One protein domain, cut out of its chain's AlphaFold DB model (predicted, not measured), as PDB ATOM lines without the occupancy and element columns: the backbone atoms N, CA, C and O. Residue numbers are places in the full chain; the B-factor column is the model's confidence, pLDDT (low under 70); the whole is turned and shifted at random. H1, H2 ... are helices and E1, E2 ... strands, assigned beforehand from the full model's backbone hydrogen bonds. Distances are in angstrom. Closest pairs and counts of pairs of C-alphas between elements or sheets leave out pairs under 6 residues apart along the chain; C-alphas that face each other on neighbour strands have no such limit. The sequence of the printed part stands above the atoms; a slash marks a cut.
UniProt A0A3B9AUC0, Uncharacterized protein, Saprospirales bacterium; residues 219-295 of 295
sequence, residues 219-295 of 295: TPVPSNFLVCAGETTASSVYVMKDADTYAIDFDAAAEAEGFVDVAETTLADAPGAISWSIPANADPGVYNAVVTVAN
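AT A GLANCE: This is residues 219 to 295 of the 295 residues of an uncharacterized protein of Saprospirales bacterium (UniProt A0A3B9AUC0). A small, elongated body built mainly of strands: the three-stranded sheet E4 - E3 - E7 makes one layer, and the two-stranded ribbon E2 - E5 lies partly face to face with it. The short pair E1 - E6 lies towards one end of the long axis, where E6 runs on into E7 of the larger sheet, and the short helix H1 sits at that same end. The printed part has 77 residues, with one named helix and seven named strands in the order E1 E2 E3 H1 E4 E5 E6 E7; the three sheets are antiparallel and the class is mostly strand. The whole is compact, with a radius of gyration of the C-alphas of 12.2 A and spans of 34 by 20 by 16 A.

IN THESE COORDINATES: In the largest sheet, E4 is residues 262 to 266, 11.0 A long, E3 is residues 245 to 250, 16.9 A, and E7 is residues 289 to 294, 16.4 A, ending at C-alpha 294 at (26.997, 16.059, -13.528). E2, residues 233 to 238, and E5, residues 272 to 277, are each 16.6 A long; C-alpha 272 is at (22.916, 11.418, -27.925). E1, residues 225 to 227, begins at C-alpha 225 at (8.317, 14.313, -21.024); E1 and E6, residues 285 to 287, are each 6.5 A long. H1, residues 252 to 256, is 6.1 A long.

HOW THE PARTS SIT: E3 is the inner strand of the largest sheet, and E4 and E7 are its edge strands. E3 and E7 are antiparallel at 161 degrees, with N 247 and O 292 within hydrogen-bond range at 2.9 A. E4 and E3 are antiparallel at 165 degrees, with N 246 and O 265 at 2.8 A. H1 is on this sheet but only grazes it, with residues 252 to 256; its O i to N i+4 pair is within hydrogen-bond range. The closest C-alphas of E3 and E5 are those of Tyr 246 and Ile 274, 7.9 A apart. E2 and E5 are antiparallel at 156 degrees, with N 236 and O 274 at 2.9 A; E2 and E7 are apart. E1 and E6 are antiparallel at 149 degrees, with N 227 and O 285 at 2.8 A. E6 runs on into E7 at 44 degrees across a break of 1 residue. The closest C-alphas of E6 and H1, Tyr 287 and Ala 254, are 5.7 A apart.

THE WHOLE: The C-alphas farthest apart, those of Asp 242 and Asn 281, are 34.7 A from each other. The printed part has no cut and no long link, and it ends at Asn 295, the chain's last residue. The mean pLDDT of the printed part is 91.9, and no printed residue is under 70.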
ATOM      1  N   THR A 219      22.457  20.292 -24.193       92.00
ATOM      2  CA  THR A 219      21.645  21.191 -25.037       92.00
ATOM      3  C   THR A 219      20.963  20.432 -26.177       92.00
ATOM      4  O   THR A 219      21.664  19.759 -26.933       92.00
ATOM      5  N   PRO A 220      19.639  20.593 -26.382       91.06
ATOM      6  CA  PRO A 220      18.692  21.230 -25.460       91.06
ATOM      7  C   PRO A 220      18.578  20.459 -24.135       91.06
ATOM      8  O   PRO A 220      18.739  19.241 -24.103       91.06
ATOM      9  N   VAL A 221      18.283  21.174 -23.048       86.56
ATOM     10  CA  VAL A 221      17.895  20.537 -21.782       86.56
ATOM     11  C   VAL A 221      16.485  19.967 -21.960       86.56
ATOM     12  O   VAL A 221      15.607  20.712 -22.410       86.56
ATOM     13  N   PRO A 222      16.230  18.684 -21.640       87.62
ATOM     14  CA  PRO A 222      14.883  18.136 -21.715       87.62
ATOM     15  C   PRO A 222      13.933  18.915 -20.805       87.62
ATOM     16  O   PRO A 222      14.207  19.096 -19.622       87.62
ATOM     17  N   SER A 223      12.819  19.380 -21.364       79.56
ATOM     18  CA  SER A 223      11.811  20.149 -20.622       79.56
ATOM     19  C   SER A 223      10.395  19.591 -20.755       79.56
ATOM     20  O   SER A 223       9.497  20.085 -20.087       79.56
ATOM     21  N   ASN A 224      10.178  18.603 -21.632       80.62
ATOM     22  CA  ASN A 224       8.870  18.011 -21.899       80.62
ATOM     23  C   ASN A 224       9.000  16.486 -21.963       80.62
ATOM     24  O   ASN A 224       9.629  15.964 -22.886       80.62
ATOM     25  N   PHE A 225       8.371  15.775 -21.027       88.81
ATOM     26  CA  PHE A 225       8.317  14.313 -21.024       88.81
ATOM     27  C   PHE A 225       6.963  13.877 -21.580       88.81
ATOM     28  O   PHE A 225       6.008  13.635 -20.841       88.81
ATOM     29  N   LEU A 226       6.860  13.868 -22.912       89.69
ATOM     30  CA  LEU A 226       5.647  13.460 -23.617       89.69
ATOM     31  C   LEU A 226       5.506  11.936 -23.593       89.69
ATOM     32  O   LEU A 226       6.429  11.212 -23.966       89.69
ATOM     33  N   VAL A 227       4.320  11.475 -23.217       90.38
ATOM     34  CA  VAL A 227       3.926  10.068 -23.209       90.38
ATOM     35  C   VAL A 227       2.843   9.858 -24.255       90.38
ATOM     36  O   VAL A 227       1.780  10.480 -24.211       90.38
ATOM     37  N   CYS A 228       3.121   8.971 -25.207       87.94
ATOM     38  CA  CYS A 228       2.180   8.555 -26.241       87.94
ATOM     39  C   CYS A 228       1.583   7.187 -25.894       87.94
ATOM     40  O   CYS A 228       2.251   6.334 -25.310       87.94
ATOM     41  N   ALA A 229       0.330   6.957 -26.291       86.88
ATOM     42  CA  ALA A 229      -0.354   5.693 -26.036       86.88
ATOM     43  C   ALA A 229       0.405   4.503 -26.646       86.88
ATOM     44  O   ALA A 229       0.683   4.493 -27.845       86.88
ATOM     45  N   GLY A 230       0.669   3.480 -25.830       85.56
ATOM     46  CA  GLY A 230       1.306   2.233 -26.264       85.56
ATOM     47  C   GLY A 230       2.836   2.255 -26.299       85.56
ATOM     48  O   GLY A 230       3.432   1.222 -26.597       85.56
ATOM     49  N   GLU A 231       3.474   3.380 -25.968       89.94
ATOM     50  CA  GLU A 231       4.930   3.456 -25.834       89.94
ATOM     51  C   GLU A 231       5.393   2.897 -24.483       89.94
ATOM     52  O   GLU A 231       4.737   3.068 -23.459       89.94
ATOM     53  N   THR A 232       6.552   2.237 -24.475       92.50
ATOM     54  CA  THR A 232       7.174   1.690 -23.246       92.50
ATOM     55  C   THR A 232       8.472   2.404 -22.874       92.50
ATOM     56  O   THR A 232       9.002   2.230 -21.777       92.50
ATOM     57  N   THR A 233       8.978   3.246 -23.773       92.38
ATOM     58  CA  THR A 233      10.192   4.043 -23.597       92.38
ATOM     59  C   THR A 233      10.035   5.364 -24.326       92.38
ATOM     60  O   THR A 233       9.487   5.389 -25.427       92.38
ATOM     61  N   ALA A 234      10.582   6.435 -23.769       92.12
ATOM     62  CA  ALA A 234      10.736   7.698 -24.476       92.12
ATOM     63  C   ALA A 234      12.144   8.256 -24.275       92.12
ATOM     64  O   ALA A 234      12.909   7.795 -23.423       92.12
ATOM     65  N   SER A 235      12.512   9.207 -25.129       92.50
ATOM     66  CA  SER A 235      13.824   9.835 -25.074       92.50
ATOM     67  C   SER A 235      13.793  11.278 -25.563       92.50
ATOM     68  O   SER A 235      12.945  11.660 -26.371       92.50
ATOM     69  N   SER A 236      14.740  12.073 -25.071       92.12
ATOM     70  CA  SER A 236      15.009  13.437 -25.523       92.12
ATOM     71  C   SER A 236      16.415  13.513 -26.100       92.12
ATOM     72  O   SER A 236      17.381  13.126 -25.442       92.12
ATOM     73  N   VAL A 237      16.530  14.019 -27.328       93.31
ATOM     74  CA  VAL A 237      17.814  14.156 -28.025       93.31
ATOM     75  C   VAL A 237      18.527  15.425 -27.569       93.31
ATOM     76  O   VAL A 237      17.929  16.501 -27.542       93.31
ATOM     77  N   TYR A 238      19.820  15.305 -27.285       93.88
ATOM     78  CA  TYR A 238      20.730  16.434 -27.121       93.88
ATOM     79  C   TYR A 238      21.794  16.420 -28.221       93.88
ATOM     80  O   TYR A 238      22.219  15.375 -28.714       93.88
ATOM     81  N   VAL A 239      22.230  17.613 -28.610       93.50
ATOM     82  CA  VAL A 239      23.236  17.835 -29.658       93.50
ATOM     83  C   VAL A 239      24.595  18.233 -29.095       93.50
ATOM     84  O   VAL A 239      25.597  18.104 -29.789       93.50
ATOM     85  N   MET A 240      24.642  18.700 -27.846       88.56
ATOM     86  CA  MET A 240      25.873  19.056 -27.139       88.56
ATOM     87  C   MET A 240      25.788  18.581 -25.686       88.56
ATOM     88  O   MET A 240      24.709  18.652 -25.088       88.56
ATOM     89  N   LYS A 241      26.917  18.123 -25.130       88.69
ATOM     90  CA  LYS A 241      27.079  17.786 -23.710       88.69
ATOM     91  C   LYS A 241      28.397  18.350 -23.178       88.69
ATOM     92  O   LYS A 241      29.398  18.322 -23.887       88.69
ATOM     93  N   ASP A 242      28.364  18.794 -21.931       84.25
ATOM     94  CA  ASP A 242      29.521  19.116 -21.082       84.25
ATOM     95  C   ASP A 242      29.395  18.408 -19.716       84.25
ATOM     96  O   ASP A 242      29.850  18.887 -18.680       84.25
ATOM     97  N   ALA A 243      28.641  17.307 -19.729       89.00
ATOM     98  CA  ALA A 243      28.304  16.466 -18.595       89.00
ATOM     99  C   ALA A 243      28.650  15.004 -18.912       89.00
ATOM    100  O   ALA A 243      28.531  14.575 -20.069       89.00
ATOM    101  N   ASP A 244      29.005  14.232 -17.891       91.50
ATOM    102  CA  ASP A 244      29.320  12.806 -17.979       91.50
ATOM    103  C   ASP A 244      28.155  11.916 -17.546       91.50
ATOM    104  O   ASP A 244      27.997  10.808 -18.070       91.50
ATOM    105  N   THR A 245      27.289  12.404 -16.656       94.44
ATOM    106  CA  THR A 245      26.131  11.661 -16.152       94.44
ATOM    107  C   THR A 245      24.852  12.496 -16.143       94.44
ATOM    108  O   THR A 245      24.877  13.729 -16.214       94.44
ATOM    109  N   TYR A 246      23.710  11.809 -16.076       96.19
ATOM    110  CA  TYR A 246      22.400  12.410 -15.857       96.19
ATOM    111  C   TYR A 246      21.566  11.600 -14.862       96.19
ATOM    112  O   TYR A 246      21.725  10.385 -14.748       96.19
ATOM    113  N   ALA A 247      20.635  12.274 -14.195       95.94
ATOM    114  CA  ALA A 247      19.558  11.685 -13.407       95.94
ATOM    115  C   ALA A 247      18.228  12.371 -13.757       95.94
ATOM    116  O   ALA A 247      18.221  13.527 -14.199       95.94
ATOM    117  N   ILE A 248      17.115  11.664 -13.572       95.94
ATOM    118  CA  ILE A 248      15.759  12.189 -13.780       95.94
ATOM    119  C   ILE A 248      14.976  11.997 -12.487       95.94
ATOM    120  O   ILE A 248      14.857  10.866 -12.026       95.94
ATOM    121  N   ASP A 249      14.454  13.096 -11.956       95.94
ATOM    122  CA  ASP A 249      13.582  13.155 -10.780       95.94
ATOM    123  C   ASP A 249      12.165  13.506 -11.254       95.94
ATOM    124  O   ASP A 249      11.923  14.631 -11.712       95.94
ATOM    125  N   PHE A 250      11.269  12.519 -11.275       95.19
ATOM    126  CA  PHE A 250       9.884  12.692 -11.708       95.19
ATOM    127  C   PHE A 250       9.057  13.340 -10.595       95.19
ATOM    128  O   PHE A 250       9.221  13.043  -9.418       95.19
ATOM    129  N   ASP A 251       8.130  14.235 -10.951       95.12
ATOM    130  CA  ASP A 251       7.277  14.842  -9.928       95.12
ATOM    131  C   ASP A 251       6.289  13.832  -9.310       95.12
ATOM    132  O   ASP A 251       5.971  12.790  -9.884       95.12
ATOM    133  N   ALA A 252       5.727  14.180  -8.150       95.38
ATOM    134  CA  ALA A 252       4.805  13.300  -7.428       95.38
ATOM    135  C   ALA A 252       3.551  12.894  -8.235       95.38
ATOM    136  O   ALA A 252       2.912  11.893  -7.912       95.38
ATOM    137  N   ALA A 253       3.157  13.668  -9.257       92.38
ATOM    138  CA  ALA A 253       2.029  13.319 -10.118       92.38
ATOM    139  C   ALA A 253       2.432  12.254 -11.150       92.38
ATOM    140  O   ALA A 253       1.677  11.314 -11.381       92.38
ATOM    141  N   ALA A 254       3.630  12.361 -11.723       93.69
ATOM    142  CA  ALA A 254       4.213  11.331 -12.571       93.69
ATOM    143  C   ALA A 254       4.484  10.039 -11.785       93.69
ATOM    144  O   ALA A 254       4.129   8.951 -12.240       93.69
ATOM    145  N   GLU A 255       5.027  10.138 -10.575       94.94
ATOM    146  CA  GLU A 255       5.240   8.972  -9.710       94.94
ATOM    147  C   GLU A 255       3.925   8.253  -9.363       94.94
ATOM    148  O   GLU A 255       3.889   7.024  -9.291       94.94
ATOM    149  N   ALA A 256       2.816   8.990  -9.211       93.31
ATOM    150  CA  ALA A 256       1.493   8.402  -8.979       93.31
ATOM    151  C   ALA A 256       0.989   7.556 -10.167       93.31
ATOM    152  O   ALA A 256       0.262   6.586  -9.953       93.31
ATOM    153  N   GLU A 257       1.423   7.874 -11.392       92.88
ATOM    154  CA  GLU A 257       1.180   7.082 -12.609       92.88
ATOM    155  C   GLU A 257       2.206   5.944 -12.799       92.88
ATOM    156  O   GLU A 257       2.136   5.163 -13.752       92.88
ATOM    157  N   GLY A 258       3.156   5.804 -11.867       93.75
ATOM    158  CA  GLY A 258       4.137   4.721 -11.821       93.75
ATOM    159  C   GLY A 258       5.479   5.036 -12.480       93.75
ATOM    160  O   GLY A 258       6.254   4.105 -12.717       93.75
ATOM    161  N   PHE A 259       5.765   6.303 -12.801       94.69
ATOM    162  CA  PHE A 259       7.112   6.697 -13.207       94.69
ATOM    163  C   PHE A 259       8.092   6.483 -12.052       94.69
ATOM    164  O   PHE A 259       7.756   6.687 -10.889       94.69
ATOM    165  N   VAL A 260       9.298   6.033 -12.390       95.00
ATOM    166  CA  VAL A 260      10.384   5.812 -11.434       95.00
ATOM    167  C   VAL A 260      11.547   6.689 -11.845       95.00
ATOM    168  O   VAL A 260      11.908   6.718 -13.026       95.00
ATOM    169  N   ASP A 261      12.141   7.356 -10.865       95.81
ATOM    170  CA  ASP A 261      13.344   8.151 -11.057       95.81
ATOM    171  C   ASP A 261      14.445   7.363 -11.757       95.81
ATOM    172  O   ASP A 261      14.720   6.191 -11.466       95.81
ATOM    173  N   VAL A 262      15.121   8.044 -12.675       95.38
ATOM    174  CA  VAL A 262      16.322   7.504 -13.294       95.38
ATOM    175  C   VAL A 262      17.491   7.894 -12.412       95.38
ATOM    176  O   VAL A 262      17.909   9.053 -12.392       95.38
ATOM    177  N   ALA A 263      18.013   6.910 -11.680       95.69
ATOM    178  CA  ALA A 263      19.255   7.054 -10.935       95.69
ATOM    179  C   ALA A 263      20.403   7.481 -11.863       95.69
ATOM    180  O   ALA A 263      20.377   7.201 -13.064       95.69
ATOM    181  N   GLU A 264      21.414   8.129 -11.283       96.12
ATOM    182  CA  GLU A 264      22.563   8.649 -12.020       96.12
ATOM    183  C   GLU A 264      23.160   7.596 -12.964       96.12
ATOM    184  O   GLU A 264      23.548   6.499 -12.554       96.12
ATOM    185  N   THR A 265      23.214   7.941 -14.247       95.50
ATOM    186  CA  THR A 265      23.701   7.064 -15.306       95.50
ATOM    187  C   THR A 265      24.499   7.853 -16.335       95.50
ATOM    188  O   THR A 265      24.374   9.071 -16.449       95.50
ATOM    189  N   THR A 266      25.350   7.164 -17.088       95.44
ATOM    190  CA  THR A 266      26.267   7.783 -18.049       95.44
ATOM    191  C   THR A 266      25.527   8.409 -19.229       95.44
ATOM    192  O   THR A 266      24.677   7.767 -19.850       95.44
ATOM    193  N   LEU A 267      25.918   9.628 -19.598       93.88
ATOM    194  CA  LEU A 267      25.541  10.250 -20.862       93.88
ATOM    195  C   LEU A 267      26.396   9.681 -21.999       93.88
ATOM    196  O   LEU A 267      27.623   9.658 -21.918       93.88
ATOM    197  N   ALA A 268      25.741   9.259 -23.080       93.25
ATOM    198  CA  ALA A 268      26.418   8.926 -24.331       93.25
ATOM    199  C   ALA A 268      27.132  10.152 -24.940       93.25
ATOM    200  O   ALA A 268      26.866  11.293 -24.569       93.25
ATOM    201  N   ASP A 269      28.035   9.934 -25.896       90.81
ATOM    202  CA  ASP A 269      28.631  11.041 -26.650       90.81
ATOM    203  C   ASP A 269      27.577  11.778 -27.487       90.81
ATOM    204  O   ASP A 269      26.606  11.189 -27.965       90.81
ATOM    205  N   ALA A 270      27.766  13.087 -27.666       89.12
ATOM    206  CA  ALA A 270      26.856  13.903 -28.457       89.12
ATOM    207  C   ALA A 270      27.098  13.713 -29.977       89.12
ATOM    208  O   ALA A 270      28.254  13.662 -30.404       89.12
ATOM    209  N   PRO A 271      26.043  13.678 -30.818       92.50
ATOM    210  CA  PRO A 271      24.629  13.732 -30.450       92.50
ATOM    211  C   PRO A 271      24.153  12.421 -29.808       92.50
ATOM    212  O   PRO A 271      24.430  11.335 -30.311       92.50
ATOM    213  N   GLY A 272      23.388  12.546 -28.724       93.69
ATOM    214  CA  GLY A 272      22.916  11.418 -27.925       93.69
ATOM    215  C   GLY A 272      21.495  11.631 -27.417       93.69
ATOM    216  O   GLY A 272      20.833  12.613 -27.758       93.69
ATOM    217  N   ALA A 273      21.004  10.691 -26.610       93.38
ATOM    218  CA  ALA A 273      19.655  10.749 -26.062       93.38
ATOM    219  C   ALA A 273      19.642  10.447 -24.561       93.38
ATOM    220  O   ALA A 273      20.363   9.570 -24.087       93.38
ATOM    221  N   ILE A 274      18.816  11.193 -23.830       93.94
ATOM    222  CA  ILE A 274      18.421  10.896 -22.454       93.94
ATOM    223  C   ILE A 274      17.138  10.078 -22.534       93.94
ATOM    224  O   ILE A 274      16.150  10.563 -23.084       93.94
ATOM    225  N   SER A 275      17.161   8.853 -22.015       92.44
ATOM    226  CA  SER A 275      16.053   7.899 -22.132       92.44
ATOM    227  C   SER A 275      15.444   7.569 -20.775       92.44
ATOM    228  O   SER A 275      16.154   7.521 -19.767       92.44
ATOM    229  N   TRP A 276      14.140   7.297 -20.767       92.81
ATOM    230  CA  TRP A 276      13.383   6.848 -19.598       92.81
ATOM    231  C   TRP A 276      12.329   5.805 -19.994       92.81
ATOM    232  O   TRP A 276      11.873   5.744 -21.142       92.81
ATOM    233  N   SER A 277      11.943   4.964 -19.037       93.62
ATOM    234  CA  SER A 277      10.857   3.996 -19.203       93.62
ATOM    235  C   SER A 277       9.499   4.653 -18.982       93.62
ATOM    236  O   SER A 277       9.345   5.463 -18.070       93.62
ATOM    237  N   ILE A 278       8.507   4.257 -19.776       93.81
ATOM    238  CA  ILE A 278       7.102   4.622 -19.579       93.81
ATOM    239  C   ILE A 278       6.412   3.435 -18.890       93.81
ATOM    240  O   ILE A 278       6.488   2.314 -19.406       93.81
ATOM    241  N   PRO A 279       5.761   3.629 -17.730       92.81
ATOM    242  CA  PRO A 279       5.024   2.561 -17.070       92.81
ATOM    243  C   PRO A 279       3.791   2.182 -17.902       92.81
ATOM    244  O   PRO A 279       3.139   3.032 -18.501       92.81
ATOM    245  N   ALA A 280       3.439   0.896 -17.912       86.75
ATOM    246  CA  ALA A 280       2.385   0.360 -18.785       86.75
ATOM    247  C   ALA A 280       0.989   0.976 -18.564       86.75
ATOM    248  O   ALA A 280       0.127   0.848 -19.430       86.75
ATOM    249  N   ASN A 281       0.773   1.611 -17.409       82.56
ATOM    250  CA  ASN A 281      -0.507   2.185 -17.011       82.56
ATOM    251  C   ASN A 281      -0.542   3.717 -17.115       82.56
ATOM    252  O   ASN A 281      -1.582   4.280 -16.802       82.56
ATOM    253  N   ALA A 282       0.554   4.380 -17.512       89.25
ATOM    254  CA  ALA A 282       0.544   5.833 -17.650       89.25
ATOM    255  C   ALA A 282      -0.363   6.253 -18.807       89.25
ATOM    256  O   ALA A 282      -0.199   5.805 -19.948       89.25
ATOM    257  N   ASP A 283      -1.294   7.151 -18.506       90.81
ATOM    258  CA  ASP A 283      -2.138   7.763 -19.518       90.81
ATOM    259  C   ASP A 283      -1.311   8.652 -20.473       90.81
ATOM    260  O   ASP A 283      -0.307   9.257 -20.088       90.81
ATOM    261  N   PRO A 284      -1.718   8.780 -21.750       92.38
ATOM    262  CA  PRO A 284      -1.069   9.702 -22.672       92.38
ATOM    263  C   PRO A 284      -1.155  11.146 -22.167       92.38
ATOM    264  O   PRO A 284      -2.241  11.652 -21.877       92.38
ATOM    265  N   GLY A 285      -0.020  11.839 -22.111       92.00
ATOM    266  CA  GLY A 285       0.053  13.158 -21.493       92.00
ATOM    267  C   GLY A 285       1.463  13.734 -21.444       92.00
ATOM    268  O   GLY A 285       2.396  13.198 -22.038       92.00
ATOM    269  N   VAL A 286       1.606  14.860 -20.747       92.56
ATOM    270  CA  VAL A 286       2.904  15.478 -20.454       92.56
ATOM    271  C   VAL A 286       3.152  15.352 -18.964       92.56
ATOM    272  O   VAL A 286       2.329  15.792 -18.163       92.56
ATOM    273  N   TYR A 287       4.299  14.785 -18.620       93.31
ATOM    274  CA  TYR A 287       4.750  14.613 -17.248       93.31
ATOM    275  C   TYR A 287       5.902  15.571 -16.958       93.31
ATOM    276  O   TYR A 287       6.688  15.895 -17.856       93.31
ATOM    277  N   ASN A 288       5.994  16.056 -15.719       93.12
ATOM    278  CA  ASN A 288       7.109  16.908 -15.323       93.12
ATOM    279  C   ASN A 288       8.189  16.063 -14.659       93.12
ATOM    280  O   ASN A 288       7.907  15.164 -13.869       93.12
ATOM    281  N   ALA A 289       9.432  16.404 -14.968       93.88
ATOM    282  CA  ALA A 289      10.594  15.872 -14.290       93.88
ATOM    283  C   ALA A 289      11.722  16.901 -14.318       93.88
ATOM    284  O   ALA A 289      11.775  17.767 -15.200       93.88
ATOM    285  N   VAL A 290      12.637  16.789 -13.364       94.12
ATOM    286  CA  VAL A 290      13.873  17.563 -13.320       94.12
ATOM    287  C   VAL A 290      15.009  16.683 -13.820       94.12
ATOM    288  O   VAL A 290      15.293  15.630 -13.255       94.12
ATOM    289  N   VAL A 291      15.688  17.133 -14.877       94.50
ATOM    290  CA  VAL A 291      16.938  16.512 -15.324       94.50
ATOM    291  C   VAL A 291      18.100  17.205 -14.639       94.50
ATOM    292  O   VAL A 291      18.312  18.404 -14.826       94.50
ATOM    293  N   THR A 292      18.873  16.434 -13.885       94.19
ATOM    294  CA  THR A 292      20.152  16.879 -13.328       94.19
ATOM    295  C   THR A 292      21.278  16.239 -14.122       94.19
ATOM    296  O   THR A 292      21.192  15.064 -14.467       94.19
ATOM    297  N   VAL A 293      22.328  17.001 -14.420       93.94
ATOM    298  CA  VAL A 293      23.530  16.509 -15.103       93.94
ATOM    299  C   VAL A 293      24.774  16.830 -14.281       93.94
ATOM    300  O   VAL A 293      24.803  17.850 -13.588       93.94
ATOM    301  N   ALA A 294      25.781  15.959 -14.335       90.31
ATOM    302  CA  ALA A 294      26.997  16.059 -13.528       90.31
ATOM    303  C   ALA A 294      28.245  15.548 -14.277       90.31
ATOM    304  O   ALA A 294      28.117  14.936 -15.337       90.31
ATOM    305  N   ASN A 295      29.430  15.832 -13.718       84.25
ATOM    306  CA  ASN A 295      30.743  15.282 -14.095       84.25
ATOM    307  C   ASN A 295      31.323  14.498 -12.916       84.25
ATOM    308  O   ASN A 295      31.173  15.008 -11.778       84.25
TER     309      ASN A 295